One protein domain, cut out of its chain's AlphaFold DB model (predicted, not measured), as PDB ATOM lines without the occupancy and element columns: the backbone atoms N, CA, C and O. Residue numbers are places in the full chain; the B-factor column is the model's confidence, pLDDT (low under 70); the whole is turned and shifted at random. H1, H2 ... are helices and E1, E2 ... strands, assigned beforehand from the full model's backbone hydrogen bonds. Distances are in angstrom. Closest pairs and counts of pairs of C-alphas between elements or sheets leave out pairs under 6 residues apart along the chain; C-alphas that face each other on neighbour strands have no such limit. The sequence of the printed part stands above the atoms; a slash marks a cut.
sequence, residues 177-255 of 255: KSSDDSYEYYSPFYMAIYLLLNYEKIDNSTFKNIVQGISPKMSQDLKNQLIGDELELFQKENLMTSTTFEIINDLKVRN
ATOM      1  N   LYS A 177     157.273 290.449 224.988       83.25
ATOM      2  CA  LYS A 177     155.944 290.071 224.537       83.25
ATOM      3  C   LYS A 177     156.072 288.711 223.865       83.25
ATOM      4  O   LYS A 177     156.792 288.628 222.871       83.25
ATOM      5  N   SER A 178     155.417 287.705 224.420       78.12
ATOM      6  CA  SER A 178     155.437 286.343 223.899       78.12
ATOM      7  C   SER A 178     154.482 286.208 222.705       78.12
ATOM      8  O   SER A 178     153.689 287.110 222.406       78.12
ATOM      9  N   SER A 179     154.602 285.104 221.967       76.06
ATOM     10  CA  SER A 179     153.862 284.854 220.719       76.06
ATOM     11  C   SER A 179     152.339 284.799 220.897       76.06
ATOM     12  O   SER A 179     151.600 285.014 219.943       76.06
ATOM     13  N   ASP A 180     151.877 284.537 222.116       81.12
ATOM     14  CA  ASP A 180     150.479 284.413 222.539       81.12
ATOM     15  C   ASP A 180     149.878 285.728 223.076       81.12
ATOM     16  O   ASP A 180     148.856 285.717 223.754       81.12
ATOM     17  N   ASP A 181     150.517 286.871 222.798       78.00
ATOM     18  CA  ASP A 181     150.136 288.195 223.317       78.00
ATOM     19  C   ASP A 181     150.323 288.356 224.845       78.00
ATOM     20  O   ASP A 181     150.050 289.431 225.390       78.00
ATOM     21  N   SER A 182     150.865 287.345 225.539       82.69
ATOM     22  CA  SER A 182     151.239 287.438 226.951       82.69
ATOM     23  C   SER A 182     152.561 288.201 227.153       82.69
ATOM     24  O   SER A 182     153.304 288.502 226.210       82.69
ATOM     25  N   TYR A 183     152.849 288.586 228.401       82.06
ATOM     26  CA  TYR A 183     154.074 289.303 228.761       82.06
ATOM     27  C   TYR A 183     154.895 288.520 229.781       82.06
ATOM     28  O   TYR A 183     154.519 288.419 230.950       82.06
ATOM     29  N   GLU A 184     156.078 288.085 229.367       85.44
ATOM     30  CA  GLU A 184     157.107 287.558 230.259       85.44
ATOM     31  C   GLU A 184     158.008 288.680 230.771       85.44
ATOM     32  O   GLU A 184     158.189 289.715 230.113       85.44
ATOM     33  N   TYR A 185     158.605 288.489 231.950       88.38
ATOM     34  CA  TYR A 185     159.584 289.435 232.464       88.38
ATOM     35  C   TYR A 185     160.769 288.787 233.169       88.38
ATOM     36  O   TYR A 185     160.668 287.730 233.780       88.38
ATOM     37  N   TYR A 186     161.885 289.508 233.144       88.88
ATOM     38  CA  TYR A 186     163.078 289.239 233.933       88.88
ATOM     39  C   TYR A 186     163.285 290.372 234.947       88.88
ATOM     40  O   TYR A 186     163.092 291.545 234.610       88.88
ATOM     41  N   SER A 187     163.653 290.033 236.187       91.19
ATOM     42  CA  SER A 187     164.025 291.000 237.227       91.19
ATOM     43  C   SER A 187     165.525 290.904 237.534       91.19
ATOM     44  O   SER A 187     165.942 290.033 238.301       91.19
ATOM     45  N   PRO A 188     166.349 291.807 236.970       89.62
ATOM     46  CA  PRO A 188     167.801 291.755 237.132       89.62
ATOM     47  C   PRO A 188     168.266 291.846 238.575       89.62
ATOM     48  O   PRO A 188     169.244 291.218 238.962       89.62
ATOM     49  N   PHE A 189     167.569 292.636 239.389       91.50
ATOM     50  CA  PHE A 189     167.998 292.852 240.760       91.50
ATOM     51  C   PHE A 189     167.668 291.662 241.672       91.50
ATOM     52  O   PHE A 189     168.419 291.385 242.600       91.50
ATOM     53  N   TYR A 190     166.608 290.905 241.374       92.25
ATOM     54  CA  TYR A 190     166.356 289.639 242.070       92.25
ATOM     55  C   TYR A 190     167.418 288.599 241.728       92.25
ATOM     56  O   TYR A 190     167.888 287.915 242.628       92.25
ATOM     57  N   MET A 191     167.863 288.537 240.468       91.38
ATOM     58  CA  MET A 191     168.998 287.686 240.099       91.38
ATOM     59  C   MET A 191     170.289 288.130 240.798       91.38
ATOM     60  O   MET A 191     171.022 287.302 241.321       91.38
ATOM     61  N   ALA A 192     170.547 289.436 240.877       92.62
ATOM     62  CA  ALA A 192     171.680 289.961 241.635       92.62
ATOM     63  C   ALA A 192     171.652 289.508 243.106       92.62
ATOM     64  O   ALA A 192     172.662 289.030 243.610       92.62
ATOM     65  N   ILE A 193     170.503 289.617 243.782       92.38
ATOM     66  CA  ILE A 193     170.346 289.139 245.165       92.38
ATOM     67  C   ILE A 193     170.541 287.624 245.246       92.38
ATOM     68  O   ILE A 193     171.264 287.161 246.120       92.38
ATOM     69  N   TYR A 194     169.938 286.864 244.330       92.38
ATOM     70  CA  TYR A 194     170.097 285.413 244.263       92.38
ATOM     71  C   TYR A 194     171.576 285.013 244.200       92.38
ATOM     72  O   TYR A 194     172.019 284.195 245.001       92.38
ATOM     73  N   LEU A 195     172.359 285.636 243.315       92.25
ATOM     74  CA  LEU A 195     173.791 285.358 243.202       92.25
ATOM     75  C   LEU A 195     174.545 285.700 244.496       92.25
ATOM     76  O   LEU A 195     175.374 284.918 244.942       92.25
ATOM     77  N   LEU A 196     174.238 286.838 245.123       92.00
ATOM     78  CA  LEU A 196     174.908 287.270 246.357       92.00
ATOM     79  C   LEU A 196     174.558 286.415 247.584       92.00
ATOM     80  O   LEU A 196     175.323 286.407 248.542       92.00
ATOM     81  N   LEU A 197     173.407 285.740 247.582       91.50
ATOM     82  CA  LEU A 197     172.985 284.871 248.683       91.50
ATOM     83  C   LEU A 197     173.492 283.433 248.540       91.50
ATOM     84  O   LEU A 197     173.700 282.774 249.552       91.50
ATOM     85  N   ASN A 198     173.671 282.947 247.308       90.19
ATOM     86  CA  ASN A 198     174.015 281.545 247.050       90.19
ATOM     87  C   ASN A 198     175.508 281.311 246.786       90.19
ATOM     88  O   ASN A 198     175.957 280.171 246.819       90.19
ATOM     89  N   TYR A 199     176.286 282.367 246.540       89.38
ATOM     90  CA  TYR A 199     177.713 282.246 246.257       89.38
ATOM     91  C   TYR A 199     178.533 283.093 247.228       89.38
ATOM     92  O   TYR A 199     178.357 284.307 247.308       89.38
ATOM     93  N   GLU A 200     179.473 282.455 247.931       89.75
ATOM     94  CA  GLU A 200     180.369 283.133 248.879       89.75
ATOM     95  C   GLU A 200     181.234 284.196 248.179       89.75
ATOM     96  O   GLU A 200     181.499 285.267 248.726       89.75
ATOM     97  N   LYS A 201     181.681 283.897 246.952       91.19
ATOM     98  CA  LYS A 201     182.529 284.772 246.139       91.19
ATOM     99  C   LYS A 201     182.079 284.734 244.686       91.19
ATOM    100  O   LYS A 201     181.862 283.670 244.119       91.19
ATOM    101  N   ILE A 202     181.998 285.914 244.088       92.38
ATOM    102  CA  ILE A 202     181.752 286.109 242.663       92.38
ATOM    103  C   ILE A 202     182.553 287.327 242.213       92.38
ATOM    104  O   ILE A 202     182.538 288.368 242.880       92.38
ATOM    105  N   ASP A 203     183.295 287.213 241.116       91.19
ATOM    106  CA  ASP A 203     183.992 288.365 240.565       91.19
ATOM    107  C   ASP A 203     183.015 289.310 239.852       91.19
ATOM    108  O   ASP A 203     181.884 288.979 239.479       91.19
ATOM    109  N   ASN A 204     183.463 290.549 239.678       86.44
ATOM    110  CA  ASN A 204     182.626 291.627 239.170       86.44
ATOM    111  C   ASN A 204     182.179 291.387 237.715       86.44
ATOM    112  O   ASN A 204     181.056 291.749 237.358       86.44
ATOM    113  N   SER A 205     183.038 290.792 236.883       87.00
ATOM    114  CA  SER A 205     182.733 290.470 235.483       87.00
ATOM    115  C   SER A 205     181.639 289.419 235.395       87.00
ATOM    116  O   SER A 205     180.592 289.707 234.815       87.00
ATOM    117  N   THR A 206     181.828 288.270 236.041       88.50
ATOM    118  CA  THR A 206     180.861 287.170 236.038       88.50
ATOM    119  C   THR A 206     179.513 287.618 236.593       88.50
ATOM    120  O   THR A 206     178.478 287.415 235.955       88.50
ATOM    121  N   PHE A 207     179.505 288.347 237.716       90.12
ATOM    122  CA  PHE A 207     178.279 288.922 238.273       90.12
ATOM    123  C   PHE A 207     177.549 289.818 237.259       90.12
ATOM    124  O   PHE A 207     176.346 289.675 237.031       90.12
ATOM    125  N   LYS A 208     178.274 290.744 236.617       86.19
ATOM    126  CA  LYS A 208     177.703 291.657 235.617       86.19
ATOM    127  C   LYS A 208     177.191 290.923 234.387       86.19
ATOM    128  O   LYS A 208     176.141 291.321 233.879       86.19
ATOM    129  N   ASN A 209     177.920 289.919 233.914       86.75
ATOM    130  CA  ASN A 209     177.597 289.163 232.712       86.75
ATOM    131  C   ASN A 209     176.340 288.319 232.922       86.75
ATOM    132  O   ASN A 209     175.435 288.378 232.093       86.75
ATOM    133  N   ILE A 210     176.204 287.652 234.072       88.19
ATOM    134  CA  ILE A 210     174.986 286.904 234.403       88.19
ATOM    135  C   ILE A 210     173.795 287.858 234.573       88.19
ATOM    136  O   ILE A 210     172.769 287.701 233.913       88.19
ATOM    137  N   VAL A 211     173.926 288.906 235.397       88.50
ATOM    138  CA  VAL A 211     172.805 289.821 235.686       88.50
ATOM    139  C   VAL A 211     172.302 290.546 234.431       88.50
ATOM    140  O   VAL A 211     171.093 290.755 234.300       88.50
ATOM    141  N   GLN A 212     173.190 290.948 233.517       83.69
ATOM    142  CA  GLN A 212     172.820 291.693 232.304       83.69
ATOM    143  C   GLN A 212     172.530 290.804 231.095       83.69
ATOM    144  O   GLN A 212     171.771 291.224 230.222       83.69
ATOM    145  N   GLY A 213     173.124 289.613 231.033       80.69
ATOM    146  CA  GLY A 213     172.975 288.707 229.902       80.69
ATOM    147  C   GLY A 213     171.595 288.062 229.837       80.69
ATOM    148  O   GLY A 213     171.140 287.719 228.750       80.69
ATOM    149  N   ILE A 214     170.906 287.906 230.977       83.94
ATOM    150  CA  ILE A 214     169.617 287.208 231.019       83.94
ATOM    151  C   ILE A 214     168.532 288.022 230.326       83.94
ATOM    152  O   ILE A 214     168.328 289.213 230.576       83.94
ATOM    153  N   SER A 215     167.794 287.330 229.464       82.50
ATOM    154  CA  SER A 215     166.681 287.874 228.705       82.50
ATOM    155  C   SER A 215     165.420 287.062 228.984       82.50
ATOM    156  O   SER A 215     165.492 285.834 229.056       82.50
ATOM    157  N   PRO A 216     164.238 287.701 229.059       82.81
ATOM    158  CA  PRO A 216     162.982 286.965 229.184       82.81
ATOM    159  C   PRO A 216     162.763 285.964 228.034       82.81
ATOM    160  O   PRO A 216     162.096 284.961 228.235       82.81
ATOM    161  N   LYS A 217     163.379 286.207 226.864       82.94
ATOM    162  CA  LYS A 217     163.305 285.358 225.660       82.94
ATOM    163  C   LYS A 217     163.986 283.989 225.782       82.94
ATOM    164  O   LYS A 217     163.874 283.188 224.862       82.94
ATOM    165  N   MET A 218     164.770 283.755 226.833       83.12
ATOM    166  CA  MET A 218     165.518 282.505 226.983       83.12
ATOM    167  C   MET A 218     164.583 281.307 227.135       83.12
ATOM    168  O   MET A 218     163.510 281.429 227.735       83.12
ATOM    169  N   SER A 219     165.009 280.152 226.614       82.62
ATOM    170  CA  SER A 219     164.275 278.897 226.778       82.62
ATOM    171  C   SER A 219     164.147 278.534 228.258       82.62
ATOM    172  O   SER A 219     164.959 278.944 229.094       82.62
ATOM    173  N   GLN A 220     163.117 277.757 228.588       81.56
ATOM    174  CA  GLN A 220     162.905 277.318 229.963       81.56
ATOM    175  C   GLN A 220     164.062 276.447 230.472       81.56
ATOM    176  O   GLN A 220     164.453 276.585 231.627       81.56
ATOM    177  N   ASP A 221     164.670 275.638 229.603       83.75
ATOM    178  CA  ASP A 221     165.818 274.796 229.960       83.75
ATOM    179  C   ASP A 221     167.031 275.633 230.376       83.75
ATOM    180  O   ASP A 221     167.617 275.389 231.429       83.75
ATOM    181  N   LEU A 222     167.352 276.688 229.618       83.44
ATOM    182  CA  LEU A 222     168.422 277.622 229.981       83.44
ATOM    183  C   LEU A 222     168.106 278.340 231.298       83.44
ATOM    184  O   LEU A 222     168.979 278.479 232.151       83.44
ATOM    185  N   LYS A 223     166.850 278.767 231.500       83.75
ATOM    186  CA  LYS A 223     166.413 279.384 232.765       83.75
ATOM    187  C   LYS A 223     166.633 278.426 233.945       83.75
ATOM    188  O   LYS A 223     167.148 278.861 234.971       83.75
ATOM    189  N   ASN A 224     166.294 277.147 233.782       84.88
ATOM    190  CA  ASN A 224     166.464 276.118 234.808       84.88
ATOM    191  C   ASN A 224     167.948 275.846 235.104       84.88
ATOM    192  O   ASN A 224     168.334 275.812 236.267       84.88
ATOM    193  N   GLN A 225     168.796 275.749 234.078       86.00
ATOM    194  CA  GLN A 225     170.247 275.576 234.237       86.00
ATOM    195  C   GLN A 225     170.907 276.741 234.992       86.00
ATOM    196  O   GLN A 225     171.835 276.543 235.775       86.00
ATOM    197  N   LEU A 226     170.417 277.970 234.801       83.94
ATOM    198  CA  LEU A 226     170.947 279.151 235.488       83.94
ATOM    199  C   LEU A 226     170.627 279.169 236.989       83.94
ATOM    200  O   LEU A 226     171.439 279.654 237.782       83.94
ATOM    201  N   ILE A 227     169.463 278.654 237.386       83.56
ATOM    202  CA  ILE A 227     169.042 278.607 238.796       83.56
ATOM    203  C   ILE A 227     169.387 277.285 239.483       83.56
ATOM    204  O   ILE A 227     169.390 277.242 240.703       83.56
ATOM    205  N   GLY A 228     169.681 276.225 238.730       82.75
ATOM    206  CA  GLY A 228     170.057 274.932 239.288       82.75
ATOM    207  C   GLY A 228     171.464 274.923 239.886       82.75
ATOM    208  O   GLY A 228     172.306 275.767 239.560       82.75
ATOM    209  N   ASP A 229     171.725 273.925 240.725       81.44
ATOM    210  CA  ASP A 229     173.022 273.714 241.383       81.44
ATOM    211  C   ASP A 229     173.999 272.889 240.527       81.44
ATOM    212  O   ASP A 229     175.144 272.671 240.909       81.44
ATOM    213  N   GLU A 230     173.557 272.442 239.348       82.88
ATOM    214  CA  GLU A 230     174.325 271.575 238.444       82.88
ATOM    215  C   GLU A 230     175.506 272.284 237.772       82.88
ATOM    216  O   GLU A 230     176.466 271.631 237.367       82.88
ATOM    217  N   LEU A 231     175.425 273.610 237.620       84.50
ATOM    218  CA  LEU A 231     176.429 274.403 236.918       84.50
ATOM    219  C   LEU A 231     177.203 275.310 237.870       84.50
ATOM    220  O   LEU A 231     176.631 276.047 238.679       84.50
ATOM    221  N   GLU A 232     178.514 275.347 237.677       87.06
ATOM    222  CA  GLU A 232     179.374 276.347 238.291       87.06
ATOM    223  C   GLU A 232     179.157 277.735 237.663       87.06
ATOM    224  O   GLU A 232     178.685 277.884 236.532       87.06
ATOM    225  N   LEU A 233     179.551 278.784 238.390       85.81
ATOM    226  CA  LEU A 233     179.394 280.182 237.966       85.81
ATOM    227  C   LEU A 233     179.981 280.470 236.578       85.81
ATOM    228  O   LEU A 233     179.335 281.147 235.779       85.81
ATOM    229  N   PHE A 234     181.163 279.930 236.267       84.88
ATOM    230  CA  PHE A 234     181.803 280.145 234.966       84.88
ATOM    231  C   PHE A 234     181.007 279.499 233.819       84.88
ATOM    232  O   PHE A 234     180.941 280.034 232.715       84.88
ATOM    233  N   GLN A 235     180.362 278.356 234.076       86.38
ATOM    234  CA  GLN A 235     179.523 277.676 233.089       86.38
ATOM    235  C   GLN A 235     178.244 278.474 232.858       86.38
ATOM    236  O   GLN A 235     177.864 278.706 231.710       86.38
ATOM    237  N   LYS A 236     177.629 278.965 233.941       86.25
ATOM    238  CA  LYS A 236     176.472 279.863 233.872       86.25
ATOM    239  C   LYS A 236     176.796 281.129 233.087       86.25
ATOM    240  O   LYS A 236     176.001 281.529 232.250       86.25
ATOM    241  N   GLU A 237     177.963 281.732 233.298       85.75
ATOM    242  CA  GLU A 237     178.419 282.889 232.524       85.75
ATOM    243  C   GLU A 237     178.598 282.576 231.038       85.75
ATOM    244  O   GLU A 237     178.131 283.347 230.198       85.75
ATOM    245  N   ASN A 238     179.219 281.442 230.704       84.75
ATOM    246  CA  ASN A 238     179.411 281.030 229.316       84.75
ATOM    247  C   ASN A 238     178.082 280.905 228.567       84.75
ATOM    248  O   ASN A 238     178.011 281.313 227.410       84.75
ATOM    249  N   LEU A 239     177.005 280.438 229.206       83.00
ATOM    250  CA  LEU A 239     175.669 280.411 228.590       83.00
ATOM    251  C   LEU A 239     175.170 281.812 228.186       83.00
ATOM    252  O   LEU A 239     174.399 281.947 227.236       83.00
ATOM    253  N   MET A 240     175.637 282.859 228.870       78.62
ATOM    254  CA  MET A 240     175.219 284.246 228.645       78.62
ATOM    255  C   MET A 240     176.067 284.977 227.608       78.62
ATOM    256  O   MET A 240     175.582 285.895 226.948       78.62
ATOM    257  N   THR A 241     177.341 284.613 227.498       70.62
ATOM    258  CA  THR A 241     178.317 285.284 226.627       70.62
ATOM    259  C   THR A 241     178.485 284.567 225.284       70.62
ATOM    260  O   THR A 241     178.752 285.218 224.271       70.62
ATOM    261  N   SER A 242     178.243 283.252 225.245       58.38
ATOM    262  CA  SER A 242     178.350 282.410 224.040       58.38
ATOM    263  C   SER A 242     177.248 282.634 223.003       58.38
ATOM    264  O   SER A 242     177.360 282.153 221.881       58.38
ATOM    265  N   THR A 243     176.222 283.436 223.302       48.75
ATOM    266  CA  THR A 243     175.185 283.813 222.322       48.75
ATOM    267  C   THR A 243     175.670 284.827 221.272       48.75
ATOM    268  O   THR A 243     174.873 285.322 220.473       48.75
ATOM    269  N   THR A 244     176.974 285.128 221.227       38.78
ATOM    270  CA  THR A 244     177.589 285.959 220.186       38.78
ATOM    271  C   THR A 244     178.416 285.080 219.239       38.78
ATOM    272  O   THR A 244     179.520 284.669 219.576       38.78
ATOM    273  N   PHE A 245     177.861 284.875 218.037       35.97
ATOM    274  CA  PHE A 245     178.389 284.180 216.852       35.97
ATOM    275  C   PHE A 245     178.264 282.646 216.805       35.97
ATOM    276  O   PHE A 245     179.255 281.921 216.853       35.97
ATOM    277  N   GLU A 246     177.078 282.161 216.420       32.16
ATOM    278  CA  GLU A 246     177.083 281.211 215.303       32.16
ATOM    279  C   GLU A 246     177.668 281.953 214.092       32.16
ATOM    280  O   GLU A 246     176.984 282.698 213.387       32.16
ATOM    281  N   ILE A 247     178.975 281.811 213.867       38.25
ATOM    282  CA  ILE A 247     179.491 281.923 212.507       38.25
ATOM    283  C   ILE A 247     178.727 280.850 211.734       38.25
ATOM    284  O   ILE A 247     178.884 279.667 212.034       38.25
ATOM    285  N   ILE A 248     177.870 281.273 210.800       37.19
ATOM    286  CA  ILE A 248     177.192 280.387 209.849       37.19
ATOM    287  C   ILE A 248     178.231 279.365 209.375       37.19
ATOM    288  O   ILE A 248     179.302 279.754 208.901       37.19
ATOM    289  N   ASN A 249     177.942 278.071 209.547       44.72
ATOM    290  CA  ASN A 249     178.876 276.986 209.221       44.72
ATOM    291  C   ASN A 249     179.387 277.046 207.761       44.72
ATOM    292  O   ASN A 249     180.447 276.494 207.474       44.72
ATOM    293  N   ASP A 250     178.729 277.805 206.882       43.97
ATOM    294  CA  ASP A 250     179.157 278.107 205.508       43.97
ATOM    295  C   ASP A 250     180.461 278.920 205.400       43.97
ATOM    296  O   ASP A 250     181.051 278.987 204.325       43.97
ATOM    297  N   LEU A 251     180.971 279.512 206.488       45.12
ATOM    298  CA  LEU A 251     182.287 280.174 206.502       45.12
ATOM    299  C   LEU A 251     183.436 279.261 206.969       45.12
ATOM    300  O   LEU A 251     184.586 279.703 206.987       45.12
ATOM    301  N   LYS A 252     183.160 277.995 207.320       44.19
ATOM    302  CA  LYS A 252     184.191 276.993 207.665       44.19
ATOM    303  C   LYS A 252     184.670 276.155 206.479       44.19
ATOM    304  O   LYS A 252     185.578 275.347 206.655       44.19
ATOM    305  N   VAL A 253     184.138 276.371 205.276       45.62
ATOM    306  CA  VAL A 253     184.698 275.786 204.054       45.62
ATOM    307  C   VAL A 253     185.441 276.873 203.288       45.62
ATOM    308  O   VAL A 253     184.854 277.677 202.567       45.62
ATOM    309  N   ARG A 254     186.764 276.895 203.442       36.81
ATOM    310  CA  ARG A 254     187.652 277.411 202.402       36.81
ATOM    311  C   ARG A 254     188.500 276.248 201.909       36.81
ATOM    312  O   ARG A 254     189.182 275.615 202.714       36.81
ATOM    313  N   ASN A 255     188.364 275.983 200.610       40.12
ATOM    314  CA  ASN A 255     189.339 275.264 199.793       40.12
ATOM    315  C   ASN A 255     190.735 275.869 199.958       40.12
ATOM    316  O   ASN A 255     190.807 277.113 200.119       40.12
TER     317      ASN A 255
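This is residues 177 to 255 of the 255 residues of an uncharacterized protein of Acholeplasmataceae bacterium (UniProt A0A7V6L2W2). Four short helices make a small, loose body: H2 and H4 pack on each other with their closest approach at Gly 213 and Met 240, H1 packs on H2 and makes a hairpin with it, and H3 packs on H4 over a few residues and stays apart from H1 and H2. The short strand E1 runs in to H1 from a small loop at one end of this body, and the tail of residues 244 to 255 sticks out from the end of H4. The printed part has 79 residues, with one named strand and four named helices in the order E1, H1, H2, H3, H4, and its class is mostly helix. The whole is loose, with a radius of gyration of the C-alphas of 15.4 A and spans of 52 by 37 by 21 A, and the free tail adds to its length.

Begin near the first printed residue with E1, residues 183 to 186, which pairs with no named strand. It meets H1, residues 188 to 198, only through their link, a tight one of 1 residue. Next look at H2, residues 204 to 213, which touches H1: their closest C-alphas, those of Pro 188 and Val 211, are 5.6 A apart. H1 and H2 form a helical hairpin, running opposite ways at a steep tilt of 45 degrees. Further on comes H3, residues 220 to 227, which is apart from both H1 and H2. Then find H4, residues 233 to 241, which touches H2 with 11 pairs of C-alphas within 8 A. The closest C-alphas of H2 and H4, those of Gly 213 and Met 240, are 5.1 A apart. H2 and H4 run the same way at a steep tilt of 48 degrees. H3 and H4 only just touch, with 3 pairs of C-alphas within 8 A, and the closest are those of Leu 226 and Lys 236, 5.8 A apart. These two form a second helical hairpin, running opposite ways at a steep tilt of 40 degrees. H1 and H4 are apart, and E1 is apart from H2, H3 and H4. In the backbones of H1, H2 and H3, every O i to N i+4 pair is within hydrogen-bond range; in H4, 4 of 5 are.

Find C-alpha 183 at (154.074, 289.303, 228.761), where E1 begins; it covers 10.4 A from first to last C-alpha. H1 starts at C-alpha 188, at (167.801, 291.755, 237.132), and is the longest helix by residues, 15.5 A from first to last C-alpha. H2, from Asn 204 to Gly 213, measures 13.7 A in the same way. H3, from Gln 220 to Ile 227, measures 10.8 A. H4, from Leu 233 to Thr 241, measures 12.5 A and ends at C-alpha 241, at (178.317, 285.284, 226.627).

Follow the backbone past Thr 241 into residues 242 to 255, which hold no named element, and you reach Asn 255, the chain's last residue. Residues 244 to 255 stand free; the body without them has 67 residues, spans 40 by 21 by 19 A and has a radius of gyration of 12.3 A. The two C-alphas farthest apart are those of Leu 197 and Asn 255, at 52.4 A. The printed part has no cut. The links H1 to H2 and H3 to H4 are tight, H2 to H3 is short with 6 residues, and no link is long. The mean pLDDT of the printed part is 78.1, and the model's confidence is under 70 in residues 242 to 255.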